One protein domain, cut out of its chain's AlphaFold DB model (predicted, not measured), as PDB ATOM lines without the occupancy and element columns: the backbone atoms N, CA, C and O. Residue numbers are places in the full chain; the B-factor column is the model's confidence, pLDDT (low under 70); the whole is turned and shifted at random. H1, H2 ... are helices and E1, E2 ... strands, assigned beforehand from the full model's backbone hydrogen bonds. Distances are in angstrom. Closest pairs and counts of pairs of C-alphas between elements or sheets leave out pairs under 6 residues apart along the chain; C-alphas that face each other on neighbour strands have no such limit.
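What this domain is: This is residues 23 to 130 of the 499 residues of the protein "5-oxoprolinase" of Microscilla marina ATCC 23134 (UniProt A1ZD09). A small closed barrel of six antiparallel strands, E3 to E8, makes the body, and the hairpin of E1 and E2 reaches away from it as an arm, with the one helix, H1, packed on E2. Round the ring run E3, E4, E7, E6, E5, E8 and back to E3. The printed part has 108 residues, with eight named strands and then H1 along the chain, and is mostly strand. The whole is compact, with a radius of gyration of the C-alphas of 14.2 A, yet elongated, spanning 47 by 27 by 21 A.

Where its parts are: In the barrel, E3 is residues 40 to 48, 21.4 A long, from C-alpha 40 at (32.974, 49.300, -26.427); it bends by 58 degrees at residue 45. E4 is residues 53 to 57, E5 71 to 74, E6 82 to 88, 17.2 A long, E7 93 to 96, and E8 108 to 112. Before the barrel come E1, residues 23 to 25, from C-alpha 23 at (27.072, 58.116, -9.903), and E2, residues 30 to 36, 20.6 A long. H1 is residues 117 to 126, 14.2 A long, ending at C-alpha 126 at (27.124, 48.380, -10.231).

How they stand to each other: In the barrel, E3 pairs with E8 over residues 40 to 44, N 41 and O 111 being 2.8 A apart, and with E4 over residues 44 to 48, N 46 and O 55 being 2.8 A apart. E4 and E7 have N 54 and O 94 at 2.8 A. E5, E6 and E7 form a meander, each strand the antiparallel neighbour of the one before: N 72 and O 82 are 2.9 A apart, N 95 and O 86 2.8 A. E5 and E8 have N 73 and O 110 at 2.9 A. E4 E5 E6 E7 and E5 E6 E7 E8 are Greek keys, a meander of three strands plus a fourth, the first strand being the antiparallel neighbour of the last. The hairpin E1 and E2 has N 31 and O 23 at 2.8 A. The closest C-alphas of E2 and H1 are those of Val 35 and Ala 121, 6.4 A apart. H1 is only just not on the barrel, with 4 pairs of C-alphas within 10 A. Every O i to N i+4 pair in H1 is within hydrogen-bond range.

The domain as a whole: The two C-alphas farthest apart, those of Gly 28 and Asp 101, are 47.8 A apart. The printed part has no cut. The links E4 to E5, of 13 residues, and E7 to E8, of 11, are long. The mean pLDDT of the printed part is 91.9, and no printed residue is under 70.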
ATOM      1  N   ALA A  23      28.108  58.760 -10.686       96.56
ATOM      2  CA  ALA A  23      27.072  58.116  -9.903       96.56
ATOM      3  C   ALA A  23      27.317  58.265  -8.407       96.56
ATOM      4  O   ALA A  23      28.456  58.381  -7.955       96.56
ATOM      5  N   ARG A  24      26.233  58.218  -7.639       96.75
ATOM      6  CA  ARG A  24      26.259  58.132  -6.182       96.75
ATOM      7  C   ARG A  24      25.308  57.040  -5.726       96.75
ATOM      8  O   ARG A  24      24.204  56.947  -6.253       96.75
ATOM      9  N   ASP A  25      25.715  56.223  -4.765       94.50
ATOM     10  CA  ASP A  25      24.822  55.229  -4.165       94.50
ATOM     11  C   ASP A  25      24.091  55.764  -2.922       94.50
ATOM     12  O   ASP A  25      24.426  56.819  -2.376       94.50
ATOM     13  N   SER A  26      23.078  55.031  -2.455       91.19
ATOM     14  CA  SER A  26      22.295  55.385  -1.263       91.19
ATOM     15  C   SER A  26      23.108  55.402   0.039       91.19
ATOM     16  O   SER A  26      22.643  55.956   1.033       91.19
ATOM     17  N   SER A  27      24.320  54.835   0.045       91.94
ATOM     18  CA  SER A  27      25.261  54.895   1.177       91.94
ATOM     19  C   SER A  27      26.173  56.124   1.114       91.94
ATOM     20  O   SER A  27      26.905  56.406   2.060       91.94
ATOM     21  N   GLY A  28      26.113  56.884   0.019       92.31
ATOM     22  CA  GLY A  28      26.868  58.106  -0.187       92.31
ATOM     23  C   GLY A  28      28.196  57.925  -0.917       92.31
ATOM     24  O   GLY A  28      28.893  58.925  -1.066       92.31
ATOM     25  N   ASN A  29      28.536  56.722  -1.391       95.12
ATOM     26  CA  ASN A  29      29.763  56.514  -2.163       95.12
ATOM     27  C   ASN A  29      29.616  57.122  -3.557       95.12
ATOM     28  O   ASN A  29      28.564  56.990  -4.187       95.12
ATOM     29  N   GLU A  30      30.681  57.751  -4.046       96.38
ATOM     30  CA  GLU A  30      30.726  58.364  -5.371       96.38
ATOM     31  C   GLU A  30      31.552  57.520  -6.341       96.38
ATOM     32  O   GLU A  30      32.602  56.973  -5.999       96.38
ATOM     33  N   TYR A  31      31.076  57.445  -7.577       95.25
ATOM     34  CA  TYR A  31      31.680  56.680  -8.653       95.25
ATOM     35  C   TYR A  31      31.811  57.564  -9.887       95.25
ATOM     36  O   TYR A  31      30.904  58.324 -10.231       95.25
ATOM     37  N   ARG A  32      32.932  57.429 -10.593       93.31
ATOM     38  CA  ARG A  32      33.150  58.065 -11.889       93.31
ATOM     39  C   ARG A  32      33.561  57.012 -12.897       93.31
ATOM     40  O   ARG A  32      34.402  56.160 -12.609       93.31
ATOM     41  N   ARG A  33      32.984  57.092 -14.090       91.62
ATOM     42  CA  ARG A  33      33.307  56.188 -15.182       91.62
ATOM     43  C   ARG A  33      33.218  56.900 -16.521       91.62
ATOM     44  O   ARG A  33      32.317  57.699 -16.733       91.62
ATOM     45  N   LYS A  34      34.143  56.577 -17.420       90.56
ATOM     46  CA  LYS A  34      34.118  57.000 -18.819       90.56
ATOM     47  C   LYS A  34      34.159  55.745 -19.685       90.56
ATOM     48  O   LYS A  34      34.966  54.855 -19.422       90.56
ATOM     49  N   VAL A  35      33.269  55.658 -20.664       91.00
ATOM     50  CA  VAL A  35      33.209  54.560 -21.645       91.00
ATOM     51  C   VAL A  35      33.119  55.134 -23.053       91.00
ATOM     52  O   VAL A  35      32.805  56.312 -23.214       91.00
ATOM     53  N   LEU A  36      33.388  54.333 -24.082       89.44
ATOM     54  CA  LEU A  36      33.183  54.774 -25.462       89.44
ATOM     55  C   LEU A  36      31.682  54.802 -25.797       89.44
ATOM     56  O   LEU A  36      30.934  53.899 -25.419       89.44
ATOM     57  N   SER A  37      31.237  55.822 -26.536       89.31
ATOM     58  CA  SER A  37      29.820  56.020 -26.902       89.31
ATOM     59  C   SER A  37      29.273  54.981 -27.885       89.31
ATOM     60  O   SER A  37      28.062  54.904 -28.093       89.31
ATOM     61  N   ASN A  38      30.148  54.164 -28.474       87.94
ATOM     62  CA  ASN A  38      29.787  52.987 -29.266       87.94
ATOM     63  C   ASN A  38      29.631  51.711 -28.410       87.94
ATOM     64  O   ASN A  38      29.581  50.619 -28.968       87.94
ATOM     65  N   SER A  39      29.582  51.841 -27.078       92.19
ATOM     66  CA  SER A  39      29.427  50.732 -26.126       92.19
ATOM     67  C   SER A  39      30.564  49.710 -26.158       92.19
ATOM     68  O   SER A  39      30.343  48.517 -25.948       92.19
ATOM     69  N   THR A  40      31.792  50.169 -26.407       91.75
ATOM     70  CA  THR A  40      32.974  49.300 -26.427       91.75
ATOM     71  C   THR A  40      33.927  49.564 -25.266       91.75
ATOM     72  O   THR A  40      34.058  50.682 -24.758       91.75
ATOM     73  N   LEU A  41      34.617  48.505 -24.855       92.75
ATOM     74  CA  LEU A  41      35.738  48.520 -23.925       92.75
ATOM     75  C   LEU A  41      37.015  48.195 -24.696       92.75
ATOM     76  O   LEU A  41      37.032  47.231 -25.451       92.75
ATOM     77  N   ARG A  42      38.091  48.964 -24.514       91.00
ATOM     78  CA  ARG A  42      39.374  48.722 -25.200       91.00
ATOM     79  C   ARG A  42      40.439  48.178 -24.264       91.00
ATOM     80  O   ARG A  42      40.476  48.540 -23.090       91.00
ATOM     81  N   GLY A  43      41.324  47.354 -24.813       91.19
ATOM     82  CA  GLY A  43      42.493  46.826 -24.118       91.19
ATOM     83  C   GLY A  43      43.593  46.404 -25.090       91.19
ATOM     84  O   GLY A  43      43.450  46.523 -26.307       91.19
ATOM     85  N   ASN A  44      44.697  45.901 -24.539       90.44
ATOM     86  CA  ASN A  44      45.838  45.404 -25.310       90.44
ATOM     87  C   ASN A  44      46.146  43.949 -24.978       90.44
ATOM     88  O   ASN A  44      46.091  43.548 -23.818       90.44
ATOM     89  N   ILE A  45      46.522  43.164 -25.980       92.50
ATOM     90  CA  ILE A  45      46.924  41.768 -25.799       92.50
ATOM     91  C   ILE A  45      48.413  41.742 -25.445       92.50
ATOM     92  O   ILE A  45      49.266  42.056 -26.272       92.50
ATOM     93  N   ILE A  46      48.734  41.363 -24.207       93.06
ATOM     94  CA  ILE A  46      50.122  41.259 -23.729       93.06
ATOM     95  C   ILE A  46      50.745  39.951 -24.211       93.06
ATOM     96  O   ILE A  46      51.919  39.899 -24.570       93.06
ATOM     97  N   LYS A  47      49.974  38.861 -24.156       92.94
ATOM     98  CA  LYS A  47      50.461  37.526 -24.494       92.94
ATOM     99  C   LYS A  47      49.312  36.629 -24.934       92.94
ATOM    100  O   LYS A  47      48.277  36.590 -24.279       92.94
ATOM    101  N   GLN A  48      49.540  35.841 -25.976       92.81
ATOM    102  CA  GLN A  48      48.677  34.722 -26.338       92.81
ATOM    103  C   GLN A  48      49.146  33.475 -25.575       92.81
ATOM    104  O   GLN A  48      50.293  33.052 -25.720       92.81
ATOM    105  N   ILE A  49      48.307  32.945 -24.681       92.50
ATOM    106  CA  ILE A  49      48.626  31.738 -23.899       92.50
ATOM    107  C   ILE A  49      48.365  30.494 -24.747       92.50
ATOM    108  O   ILE A  49      49.199  29.594 -24.797       92.50
ATOM    109  N   ASP A  50      47.226  30.487 -25.433       91.31
ATOM    110  CA  ASP A  50      46.821  29.492 -26.419       91.31
ATOM    111  C   ASP A  50      45.868  30.141 -27.446       91.31
ATOM    112  O   ASP A  50      45.687  31.360 -27.455       91.31
ATOM    113  N   ALA A  51      45.263  29.345 -28.331       87.94
ATOM    114  CA  ALA A  51      44.404  29.851 -29.402       87.94
ATOM    115  C   ALA A  51      43.127  30.571 -28.914       87.94
ATOM    116  O   ALA A  51      42.541  31.334 -29.679       87.94
ATOM    117  N   LYS A  52      42.688  30.348 -27.666       93.81
ATOM    118  CA  LYS A  52      41.485  30.949 -27.060       93.81
ATOM    119  C   LYS A  52      41.782  31.853 -25.865       93.81
ATOM    120  O   LYS A  52      40.948  32.686 -25.525       93.81
ATOM    121  N   THR A  53      42.919  31.669 -25.206       95.25
ATOM    122  CA  THR A  53      43.242  32.338 -23.945       95.25
ATOM    123  C   THR A  53      44.278  33.431 -24.160       95.25
ATOM    124  O   THR A  53      45.418  33.176 -24.560       95.25
ATOM    125  N   LEU A  54      43.900  34.660 -23.825       95.62
ATOM    126  CA  LEU A  54      44.715  35.856 -23.985       95.62
ATOM    127  C   LEU A  54      45.000  36.475 -22.621       95.62
ATOM    128  O   LEU A  54      44.085  36.687 -21.831       95.62
ATOM    129  N   LYS A  55      46.259  36.822 -22.357       95.50
ATOM    130  CA  LYS A  55      46.596  37.742 -21.272       95.50
ATOM    131  C   LYS A  55      46.486  39.167 -21.788       95.50
ATOM    132  O   LYS A  55      47.165  39.518 -22.758       95.50
ATOM    133  N   VAL A  56      45.670  39.978 -21.131       94.44
ATOM    134  CA  VAL A  56      45.346  41.335 -21.583       94.44
ATOM    135  C   VAL A  56      45.782  42.391 -20.575       94.44
ATOM    136  O   VAL A  56      45.957  42.108 -19.397       94.44
ATOM    137  N   ARG A  57      45.970  43.619 -21.056       90.31
ATOM    138  CA  ARG A  57      46.056  44.835 -20.249       90.31
ATOM    139  C   ARG A  57      44.770  45.618 -20.453       90.31
ATOM    140  O   ARG A  57      44.431  45.941 -21.593       90.31
ATOM    141  N   GLU A  58      44.097  45.945 -19.363       87.81
ATOM    142  CA  GLU A  58      42.810  46.636 -19.356       87.81
ATOM    143  C   GLU A  58      42.790  47.765 -18.316       87.81
ATOM    144  O   GLU A  58      43.715  47.898 -17.516       87.81
ATOM    145  N   THR A  59      41.768  48.621 -18.370       84.31
ATOM    146  CA  THR A  59      41.579  49.759 -17.444       84.31
ATOM    147  C   THR A  59      40.159  49.814 -16.873       84.31
ATOM    148  O   THR A  59      39.747  50.797 -16.256       84.31
ATOM    149  N   TRP A  60      39.378  48.754 -17.056       87.81
ATOM    150  CA  TRP A  60      37.987  48.644 -16.651       87.81
ATOM    151  C   TRP A  60      37.848  48.245 -15.172       87.81
ATOM    152  O   TRP A  60      36.759  48.368 -14.628       87.81
ATOM    153  N   SER A  61      38.888  47.849 -14.435       85.19
ATOM    154  CA  SER A  61      38.802  47.732 -12.958       85.19
ATOM    155  C   SER A  61      37.581  46.915 -12.472       85.19
ATOM    156  O   SER A  61      36.775  47.387 -11.660       85.19
ATOM    157  N   LEU A  62      37.371  45.732 -13.053       91.69
ATOM    158  CA  LEU A  62      36.234  44.864 -12.735       91.69
ATOM    159  C   LEU A  62      36.447  44.140 -11.395       91.69
ATOM    160  O   LEU A  62      37.569  43.811 -11.030       91.69
ATOM    161  N   LYS A  63      35.358  43.861 -10.670       91.69
ATOM    162  CA  LYS A  63      35.338  43.027  -9.448       91.69
ATOM    163  C   LYS A  63      34.666  41.670  -9.672       91.69
ATOM    164  O   LYS A  63      34.880  40.742  -8.899       91.69
ATOM    165  N   LYS A  64      33.839  41.565 -10.714       92.81
ATOM    166  CA  LYS A  64      33.140  40.351 -11.153       92.81
ATOM    167  C   LYS A  64      33.211  40.260 -12.677       92.81
ATOM    168  O   LYS A  64      33.290  41.287 -13.351       92.81
ATOM    169  N   ASP A  65      33.205  39.043 -13.215       93.44
ATOM    170  CA  ASP A  65      33.107  38.823 -14.658       93.44
ATOM    171  C   ASP A  65      31.722  39.261 -15.156       93.44
ATOM    172  O   ASP A  65      30.735  38.534 -15.028       93.44
ATOM    173  N   ILE A  66      31.651  40.496 -15.653       94.00
ATOM    174  CA  ILE A  66      30.432  41.100 -16.207       94.00
ATOM    175  C   ILE A  66      30.456  41.198 -17.734       94.00
ATOM    176  O   ILE A  66      29.450  41.576 -18.324       94.00
ATOM    177  N   ILE A  67      31.595  40.880 -18.357       94.38
ATOM    178  CA  ILE A  67      31.817  41.020 -19.803       94.38
ATOM    179  C   ILE A  67      31.642  39.703 -20.561       94.38
ATOM    180  O   ILE A  67      31.701  39.682 -21.790       94.38
ATOM    181  N   LYS A  68      31.408  38.597 -19.846       94.75
ATOM    182  CA  LYS A  68      30.964  37.337 -20.438       94.75
ATOM    183  C   LYS A  68      29.772  37.566 -21.374       94.75
ATOM    184  O   LYS A  68      28.772  38.163 -20.992       94.75
ATOM    185  N   GLY A  69      29.876  37.038 -22.590       93.44
ATOM    186  CA  GLY A  69      28.861  37.149 -23.636       93.44
ATOM    187  C   GLY A  69      29.018  38.365 -24.551       93.44
ATOM    188  O   GLY A  69      28.369  38.396 -25.594       93.44
ATOM    189  N   TYR A  70      29.887  39.330 -24.228       95.44
ATOM    190  CA  TYR A  70      30.188  40.452 -25.122       95.44
ATOM    191  C   TYR A  70      31.013  40.023 -26.340       95.44
ATOM    192  O   TYR A  70      31.705  39.001 -26.319       95.44
ATOM    193  N   GLU A  71      30.906  40.794 -27.425       95.81
ATOM    194  CA  GLU A  71      31.643  40.534 -28.665       95.81
ATOM    195  C   GLU A  71      33.097  40.955 -28.516       95.81
ATOM    196  O   GLU A  71      33.353  42.077 -28.102       95.81
ATOM    197  N   PHE A  72      34.042  40.095 -28.879       95.69
ATOM    198  CA  PHE A  72      35.462  40.426 -28.933       95.69
ATOM    199  C   PHE A  72      35.883  40.694 -30.378       95.69
ATOM    200  O   PHE A  72      35.607  39.870 -31.257       95.69
ATOM    201  N   ARG A  73      36.606  41.795 -30.611       93.06
ATOM    202  CA  ARG A  73      37.203  42.125 -31.909       93.06
ATOM    203  C   ARG A  73      38.622  42.668 -31.775       93.06
ATOM    204  O   ARG A  73      38.903  43.500 -30.922       93.06
ATOM    205  N   VAL A  74      39.516  42.241 -32.657       90.56
ATOM    206  CA  VAL A  74      40.861  42.815 -32.802       90.56
ATOM    207  C   VAL A  74      40.788  44.042 -33.712       90.56
ATOM    208  O   VAL A  74      40.234  43.970 -34.809       90.56
ATOM    209  N   LEU A  75      41.343  45.176 -33.276       84.88
ATOM    210  CA  LEU A  75      41.324  46.401 -34.079       84.88
ATOM    211  C   LEU A  75      42.143  46.221 -35.367       84.88
ATOM    212  O   LEU A  75      43.175  45.552 -35.371       84.88
ATOM    213  N   GLN A  76      41.670  46.837 -36.456       81.06
ATOM    214  CA  GLN A  76      42.285  46.783 -37.792       81.06
ATOM    215  C   GLN A  76      42.423  45.369 -38.392       81.06
ATOM    216  O   GLN A  76      43.193  45.160 -39.326       81.06
ATOM    217  N   GLN A  77      41.681  44.386 -37.875       82.94
ATOM    218  CA  GLN A  77      41.707  43.014 -38.368       82.94
ATOM    219  C   GLN A  77      40.284  42.485 -38.530       82.94
ATOM    220  O   GLN A  77      39.471  42.545 -37.606       82.94
ATOM    221  N   ASP A  78      40.003  41.902 -39.690       81.81
ATOM    222  CA  ASP A  78      38.765  41.161 -39.893       81.81
ATOM    223  C   ASP A  78      38.948  39.700 -39.488       81.81
ATOM    224  O   ASP A  78      39.931  39.041 -39.839       81.81
ATOM    225  N   HIS A  79      37.987  39.206 -38.715       83.69
ATOM    226  CA  HIS A  79      37.890  37.828 -38.261       83.69
ATOM    227  C   HIS A  79      36.413  37.503 -37.963       83.69
ATOM    228  O   HIS A  79      35.609  38.423 -37.781       83.69
ATOM    229  N   PRO A  80      36.009  36.219 -37.924       85.19
ATOM    230  CA  PRO A  80      34.638  35.851 -37.577       85.19
ATOM    231  C   PRO A  80      34.265  36.342 -36.176       85.19
ATOM    232  O   PRO A  80      35.128  36.492 -35.314       85.19
ATOM    233  N   LYS A  81      32.967  36.537 -35.936       89.38
ATOM    234  CA  LYS A  81      32.429  36.956 -34.639       89.38
ATOM    235  C   LYS A  81      32.864  36.008 -33.517       89.38
ATOM    236  O   LYS A  81      32.543  34.823 -33.568       89.38
ATOM    237  N   VAL A  82      33.543  36.541 -32.502       94.38
ATOM    238  CA  VAL A  82      33.992  35.820 -31.300       94.38
ATOM    239  C   VAL A  82      33.312  36.425 -30.077       94.38
ATOM    240  O   VAL A  82      33.140  37.638 -30.011       94.38
ATOM    241  N   LEU A  83      32.941  35.600 -29.099       96.06
ATOM    242  CA  LEU A  83      32.409  36.073 -27.822       96.06
ATOM    243  C   LEU A  83      33.419  35.858 -26.697       96.06
ATOM    244  O   LEU A  83      34.217  34.920 -26.730       96.06
ATOM    245  N   VAL A  84      33.330  36.694 -25.669       96.44
ATOM    246  CA  VAL A  84      34.006  36.461 -24.394       96.44
ATOM    247  C   VAL A  84      33.283  35.336 -23.656       96.44
ATOM    248  O   VAL A  84      32.118  35.472 -23.283       96.44
ATOM    249  N   GLU A  85      33.961  34.214 -23.438       96.75
ATOM    250  CA  GLU A  85      33.427  33.080 -22.677       96.75
ATOM    251  C   GLU A  85      33.604  33.284 -21.169       96.75
ATOM    252  O   GLU A  85      32.722  32.934 -20.379       96.75
ATOM    253  N   ARG A  86      34.747  33.859 -20.778       96.12
ATOM    254  CA  ARG A  86      35.101  34.156 -19.388       96.12
ATOM    255  C   ARG A  86      36.209  35.202 -19.320       96.12
ATOM    256  O   ARG A  86      37.132  35.177 -20.134       96.12
ATOM    257  N   PHE A  87      36.177  36.035 -18.287       96.25
ATOM    258  CA  PHE A  87      37.296  36.887 -17.895       96.25
ATOM    259  C   PHE A  87      37.744  36.590 -16.458       96.25
ATOM    260  O   PHE A  87      36.994  36.755 -15.497       96.25
ATOM    261  N   ASP A  88      38.981  36.116 -16.305       94.81
ATOM    262  CA  ASP A  88      39.625  35.920 -15.005       94.81
ATOM    263  C   ASP A  88      40.327  37.218 -14.590       94.81
ATOM    264  O   ASP A  88      41.390  37.556 -15.111       94.81
ATOM    265  N   ILE A  89      39.698  37.950 -13.670       93.38
ATOM    266  CA  ILE A  89      40.109  39.298 -13.256       93.38
ATOM    267  C   ILE A  89      41.467  39.284 -12.557       93.38
ATOM    268  O   ILE A  89      42.314  40.117 -12.858       93.38
ATOM    269  N   GLU A  90      41.699  38.338 -11.644       91.81
ATOM    270  CA  GLU A  90      42.941  38.289 -10.859       91.81
ATOM    271  C   GLU A  90      44.161  37.988 -11.734       91.81
ATOM    272  O   GLU A  90      45.271  38.435 -11.442       91.81
ATOM    273  N   LYS A  91      43.965  37.212 -12.806       93.38
ATOM    274  CA  LYS A  91      45.039  36.811 -13.725       93.38
ATOM    275  C   LYS A  91      45.095  37.639 -15.006       93.38
ATOM    276  O   LYS A  91      46.028  37.443 -15.790       93.38
ATOM    277  N   GLU A  92      44.114  38.513 -15.221       94.19
ATOM    278  CA  GLU A  92      43.902  39.276 -16.455       94.19
ATOM    279  C   GLU A  92      43.830  38.364 -17.696       94.19
ATOM    280  O   GLU A  92      44.420  38.649 -18.744       94.19
ATOM    281  N   LEU A  93      43.148  37.218 -17.566       96.12
ATOM    282  CA  LEU A  93      43.005  36.237 -18.647       96.12
ATOM    283  C   LEU A  93      41.617  36.320 -19.276       96.12
ATOM    284  O   LEU A  93      40.608  36.044 -18.629       96.12
ATOM    285  N   LEU A  94      41.586  36.640 -20.564       96.69
ATOM    286  CA  LEU A  94      40.397  36.638 -21.399       96.69
ATOM    287  C   LEU A  94      40.309  35.314 -22.163       96.69
ATOM    288  O   LEU A  94      41.231  34.959 -22.895       96.69
ATOM    289  N   VAL A  95      39.204  34.592 -21.994       96.69
ATOM    290  CA  VAL A  95      38.926  33.329 -22.685       96.69
ATOM    291  C   VAL A  95      37.862  33.566 -23.749       96.69
ATOM    292  O   VAL A  95      36.778  34.076 -23.459       96.69
ATOM    293  N   LEU A  96      38.182  33.189 -24.981       96.50
ATOM    294  CA  LEU A  96      37.344  33.365 -26.159       96.50
ATOM    295  C   LEU A  96      36.531  32.105 -26.477       96.50
ATOM    296  O   LEU A  96      37.023  30.983 -26.359       96.50
ATOM    297  N   SER A  97      35.310  32.291 -26.983       95.94
ATOM    298  CA  SER A  97      34.403  31.192 -27.340       95.94
ATOM    299  C   SER A  97      34.967  30.276 -28.436       95.94
ATOM    300  O   SER A  97      34.714  29.068 -28.455       95.94
ATOM    301  N   GLN A  98      35.772  30.830 -29.343       93.94
ATOM    302  CA  GLN A  98      36.388  30.128 -30.469       93.94
ATOM    303  C   GLN A  98      37.839  30.592 -30.668       93.94
ATOM    304  O   GLN A  98      38.165  31.711 -30.268       93.94
ATOM    305  N   PRO A  99      38.715  29.734 -31.224       91.06
ATOM    306  CA  PRO A  99      40.115  30.083 -31.412       91.06
ATOM    307  C   PRO A  99      40.302  31.164 -32.483       91.06
ATOM    308  O   PRO A  99      39.489  31.286 -33.402       91.06
ATOM    309  N   LEU A 100      41.393  31.921 -32.369       87.00
ATOM    310  CA  LEU A 100      41.861  32.863 -33.383       87.00
ATOM    311  C   LEU A 100      43.246  32.433 -33.886       87.00
ATOM    312  O   LEU A 100      44.230  32.475 -33.148       87.00
ATOM    313  N   ASP A 101      43.309  32.039 -35.159       81.31
ATOM    314  CA  ASP A 101      44.492  31.432 -35.782       81.31
ATOM    315  C   ASP A 101      45.416  32.476 -36.439       81.31
ATOM    316  O   ASP A 101      45.787  32.368 -37.608       81.31
ATOM    317  N   PHE A 102      45.773  33.528 -35.704       84.69
ATOM    318  CA  PHE A 102      46.779  34.512 -36.122       84.69
ATOM    319  C   PHE A 102      47.504  35.112 -34.913       84.69
ATOM    320  O   PHE A 102      47.045  34.975 -33.782       84.69
ATOM    321  N   ASP A 103      48.646  35.764 -35.151       85.06
ATOM    322  CA  ASP A 103      49.426  36.394 -34.082       85.06
ATOM    323  C   ASP A 103      48.699  37.619 -33.518       85.06
ATOM    324  O   ASP A 103      48.456  38.611 -34.216       85.06
ATOM    325  N   LEU A 104      48.351  37.516 -32.240       83.38
ATOM    326  CA  LEU A 104      47.593  38.503 -31.488       83.38
ATOM    327  C   LEU A 104      48.464  39.378 -30.583       83.38
ATOM    328  O   LEU A 104      47.955  40.330 -29.993       83.38
ATOM    329  N   VAL A 105      49.751  39.069 -30.427       85.06
ATOM    330  CA  VAL A 105      50.608  39.748 -29.450       85.06
ATOM    331  C   VAL A 105      50.776  41.228 -29.809       85.06
ATOM    332  O   VAL A 105      50.962  41.587 -30.969       85.06
ATOM    333  N   ASN A 106      50.699  42.100 -28.798       82.81
ATOM    334  CA  ASN A 106      50.782  43.562 -28.916       82.81
ATOM    335  C   ASN A 106      49.694  44.209 -29.787       82.81
ATOM    336  O   ASN A 106      49.813  45.383 -30.135       82.81
ATOM    337  N   ARG A 107      48.617  43.487 -30.113       85.50
ATOM    338  CA  ARG A 107      47.463  44.076 -30.792       85.50
ATOM    339  C   ARG A 107      46.481  44.678 -29.796       85.50
ATOM    340  O   ARG A 107      46.272  44.151 -28.697       85.50
ATOM    341  N   SER A 108      45.838  45.759 -30.212       88.56
ATOM    342  CA  SER A 108      44.696  46.329 -29.506       88.56
ATOM    343  C   SER A 108      43.414  45.607 -29.888       88.56
ATOM    344  O   SER A 108      43.239  45.153 -31.021       88.56
ATOM    345  N   PHE A 109      42.500  45.518 -28.935       91.69
ATOM    346  CA  PHE A 109      41.202  44.895 -29.131       91.69
ATOM    347  C   PHE A 109      40.095  45.762 -28.538       91.69
ATOM    348  O   PHE A 109      40.337  46.639 -27.701       91.69
ATOM    349  N   GLU A 110      38.874  45.478 -28.962       92.75
ATOM    350  CA  GLU A 110      37.647  46.010 -28.399       92.75
ATOM    351  C   GLU A 110      36.713  44.876 -27.965       92.75
ATOM    352  O   GLU A 110      36.693  43.790 -28.550       92.75
ATOM    353  N   ILE A 111      35.957  45.133 -26.901       94.69
ATOM    354  CA  ILE A 111      34.865  44.292 -26.432       94.69
ATOM    355  C   ILE A 111      33.583  45.111 -26.519       94.69
ATOM    356  O   ILE A 111      33.441  46.105 -25.806       94.69
ATOM    357  N   THR A 112      32.663  44.706 -27.386       94.00
ATOM    358  CA  THR A 112      31.416  45.428 -27.655       94.00
ATOM    359  C   THR A 112      30.275  44.856 -26.832       94.00
ATOM    360  O   THR A 112      29.930  43.675 -26.952       94.00
ATOM    361  N   ALA A 113      29.657  45.712 -26.023       88.88
ATOM    362  CA  ALA A 113      28.404  45.409 -25.357       88.88
ATOM    363  C   ALA A 113      27.238  45.597 -26.336       88.88
ATOM    364  O   ALA A 113      27.161  46.601 -27.041       88.88
ATOM    365  N   TYR A 114      26.282  44.669 -26.348       86.88
ATOM    366  CA  TYR A 114      25.049  44.782 -27.145       86.88
ATOM    367  C   TYR A 114      23.988  45.676 -26.480       86.88
ATOM    368  O   TYR A 114      22.788  45.463 -26.638       86.88
ATOM    369  N   GLU A 115      24.430  46.643 -25.685       92.44
ATOM    370  CA  GLU A 115      23.595  47.550 -24.906       92.44
ATOM    371  C   GLU A 115      24.045  48.988 -25.156       92.44
ATOM    372  O   GLU A 115      25.160  49.231 -25.614       92.44
ATOM    373  N   GLU A 116      23.196  49.965 -24.848       95.00
ATOM    374  CA  GLU A 116      23.553  51.376 -25.001       95.00
ATOM    375  C   GLU A 116      24.673  51.783 -24.028       95.00
ATOM    376  O   GLU A 116      24.738  51.295 -22.898       95.00
ATOM    377  N   ALA A 117      25.534  52.720 -24.430       94.75
ATOM    378  CA  ALA A 117      26.710  53.111 -23.645       94.75
ATOM    379  C   ALA A 117      26.388  53.554 -22.197       94.75
ATOM    380  O   ALA A 117      27.129  53.161 -21.290       94.75
ATOM    381  N   PRO A 118      25.273  54.273 -21.919       96.31
ATOM    382  CA  PRO A 118      24.837  54.539 -20.547       96.31
ATOM    383  C   PRO A 118      24.604  53.273 -19.715       96.31
ATOM    384  O   PRO A 118      24.957  53.241 -18.541       96.31
ATOM    385  N   ILE A 119      24.047  52.216 -20.312       96.38
ATOM    386  CA  ILE A 119      23.805  50.939 -19.631       96.38
ATOM    387  C   ILE A 119      25.120  50.216 -19.356       96.38
ATOM    388  O   ILE A 119      25.316  49.723 -18.247       96.38
ATOM    389  N   LEU A 120      26.047  50.201 -20.319       95.62
ATOM    390  CA  LEU A 120      27.385  49.656 -20.088       95.62
ATOM    391  C   LEU A 120      28.065  50.380 -18.913       95.62
ATOM    392  O   LEU A 120      28.586  49.729 -18.011       95.62
ATOM    393  N   ALA A 121      28.004  51.715 -18.870       95.69
ATOM    394  CA  ALA A 121      28.544  52.495 -17.757       95.69
ATOM    395  C   ALA A 121      27.878  52.142 -16.414       95.69
ATOM    396  O   ALA A 121      28.583  51.971 -15.415       95.69
ATOM    397  N   VAL A 122      26.549  51.971 -16.395       96.25
ATOM    398  CA  VAL A 122      25.808  51.502 -15.214       96.25
ATOM    399  C   VAL A 122      26.327  50.140 -14.762       96.25
ATOM    400  O   VAL A 122      26.732  50.018 -13.610       96.25
ATOM    401  N   ARG A 123      26.413  49.147 -15.657       95.00
ATOM    402  CA  ARG A 123      26.893  47.791 -15.327       95.00
ATOM    403  C   ARG A 123      28.318  47.782 -14.791       95.00
ATOM    404  O   ARG A 123      28.608  47.064 -13.837       95.00
ATOM    405  N   LEU A 124      29.201  48.602 -15.363       94.81
ATOM    406  CA  LEU A 124      30.572  48.763 -14.877       94.81
ATOM    407  C   LEU A 124      30.620  49.352 -13.460       94.81
ATOM    408  O   LEU A 124      31.503  48.992 -12.690       94.81
ATOM    409  N   ILE A 125      29.710  50.258 -13.099       95.31
ATOM    410  CA  ILE A 125      29.670  50.843 -11.750       95.31
ATOM    411  C   ILE A 125      29.019  49.880 -10.755       95.31
ATOM    412  O   ILE A 125      29.583  49.634  -9.690       95.31
ATOM    413  N   THR A 126      27.878  49.287 -11.110       94.38
ATOM    414  CA  THR A 126      27.124  48.380 -10.231       94.38
ATOM    415  C   THR A 126      27.717  46.971 -10.168       94.38
ATOM    416  O   THR A 126      27.303  46.175  -9.329       94.38
ATOM    417  N   GLN A 127      28.691  46.659 -11.032       94.00
ATOM    418  CA  GLN A 127      29.323  45.339 -11.160       94.00
ATOM    419  C   GLN A 127      28.299  44.230 -11.458       94.00
ATOM    420  O   GLN A 127      28.402  43.103 -10.969       94.00
ATOM    421  N   THR A 128      27.297  44.561 -12.277       93.25
ATOM    422  CA  THR A 128      26.180  43.679 -12.634       93.25
ATOM    423  C   THR A 128      26.422  43.045 -14.002       93.25
ATOM    424  O   THR A 128      26.603  43.760 -14.989       93.25
ATOM    425  N   SER A 129      26.411  41.710 -14.076       91.56
ATOM    426  CA  SER A 129      26.598  40.989 -15.343       91.56
ATOM    427  C   SER A 129      25.363  41.081 -16.238       91.56
ATOM    428  O   SER A 129      24.289  41.454 -15.771       91.56
ATOM    429  N   LEU A 130      25.506  40.739 -17.521       87.81
ATOM    430  CA  LEU A 130      24.405  40.730 -18.492       87.81
ATOM    431  C   LEU A 130      23.168  39.949 -18.024       87.81
ATOM    432  O   LEU A 130      22.046  40.401 -18.245       87.81
TER     433      LEU A 130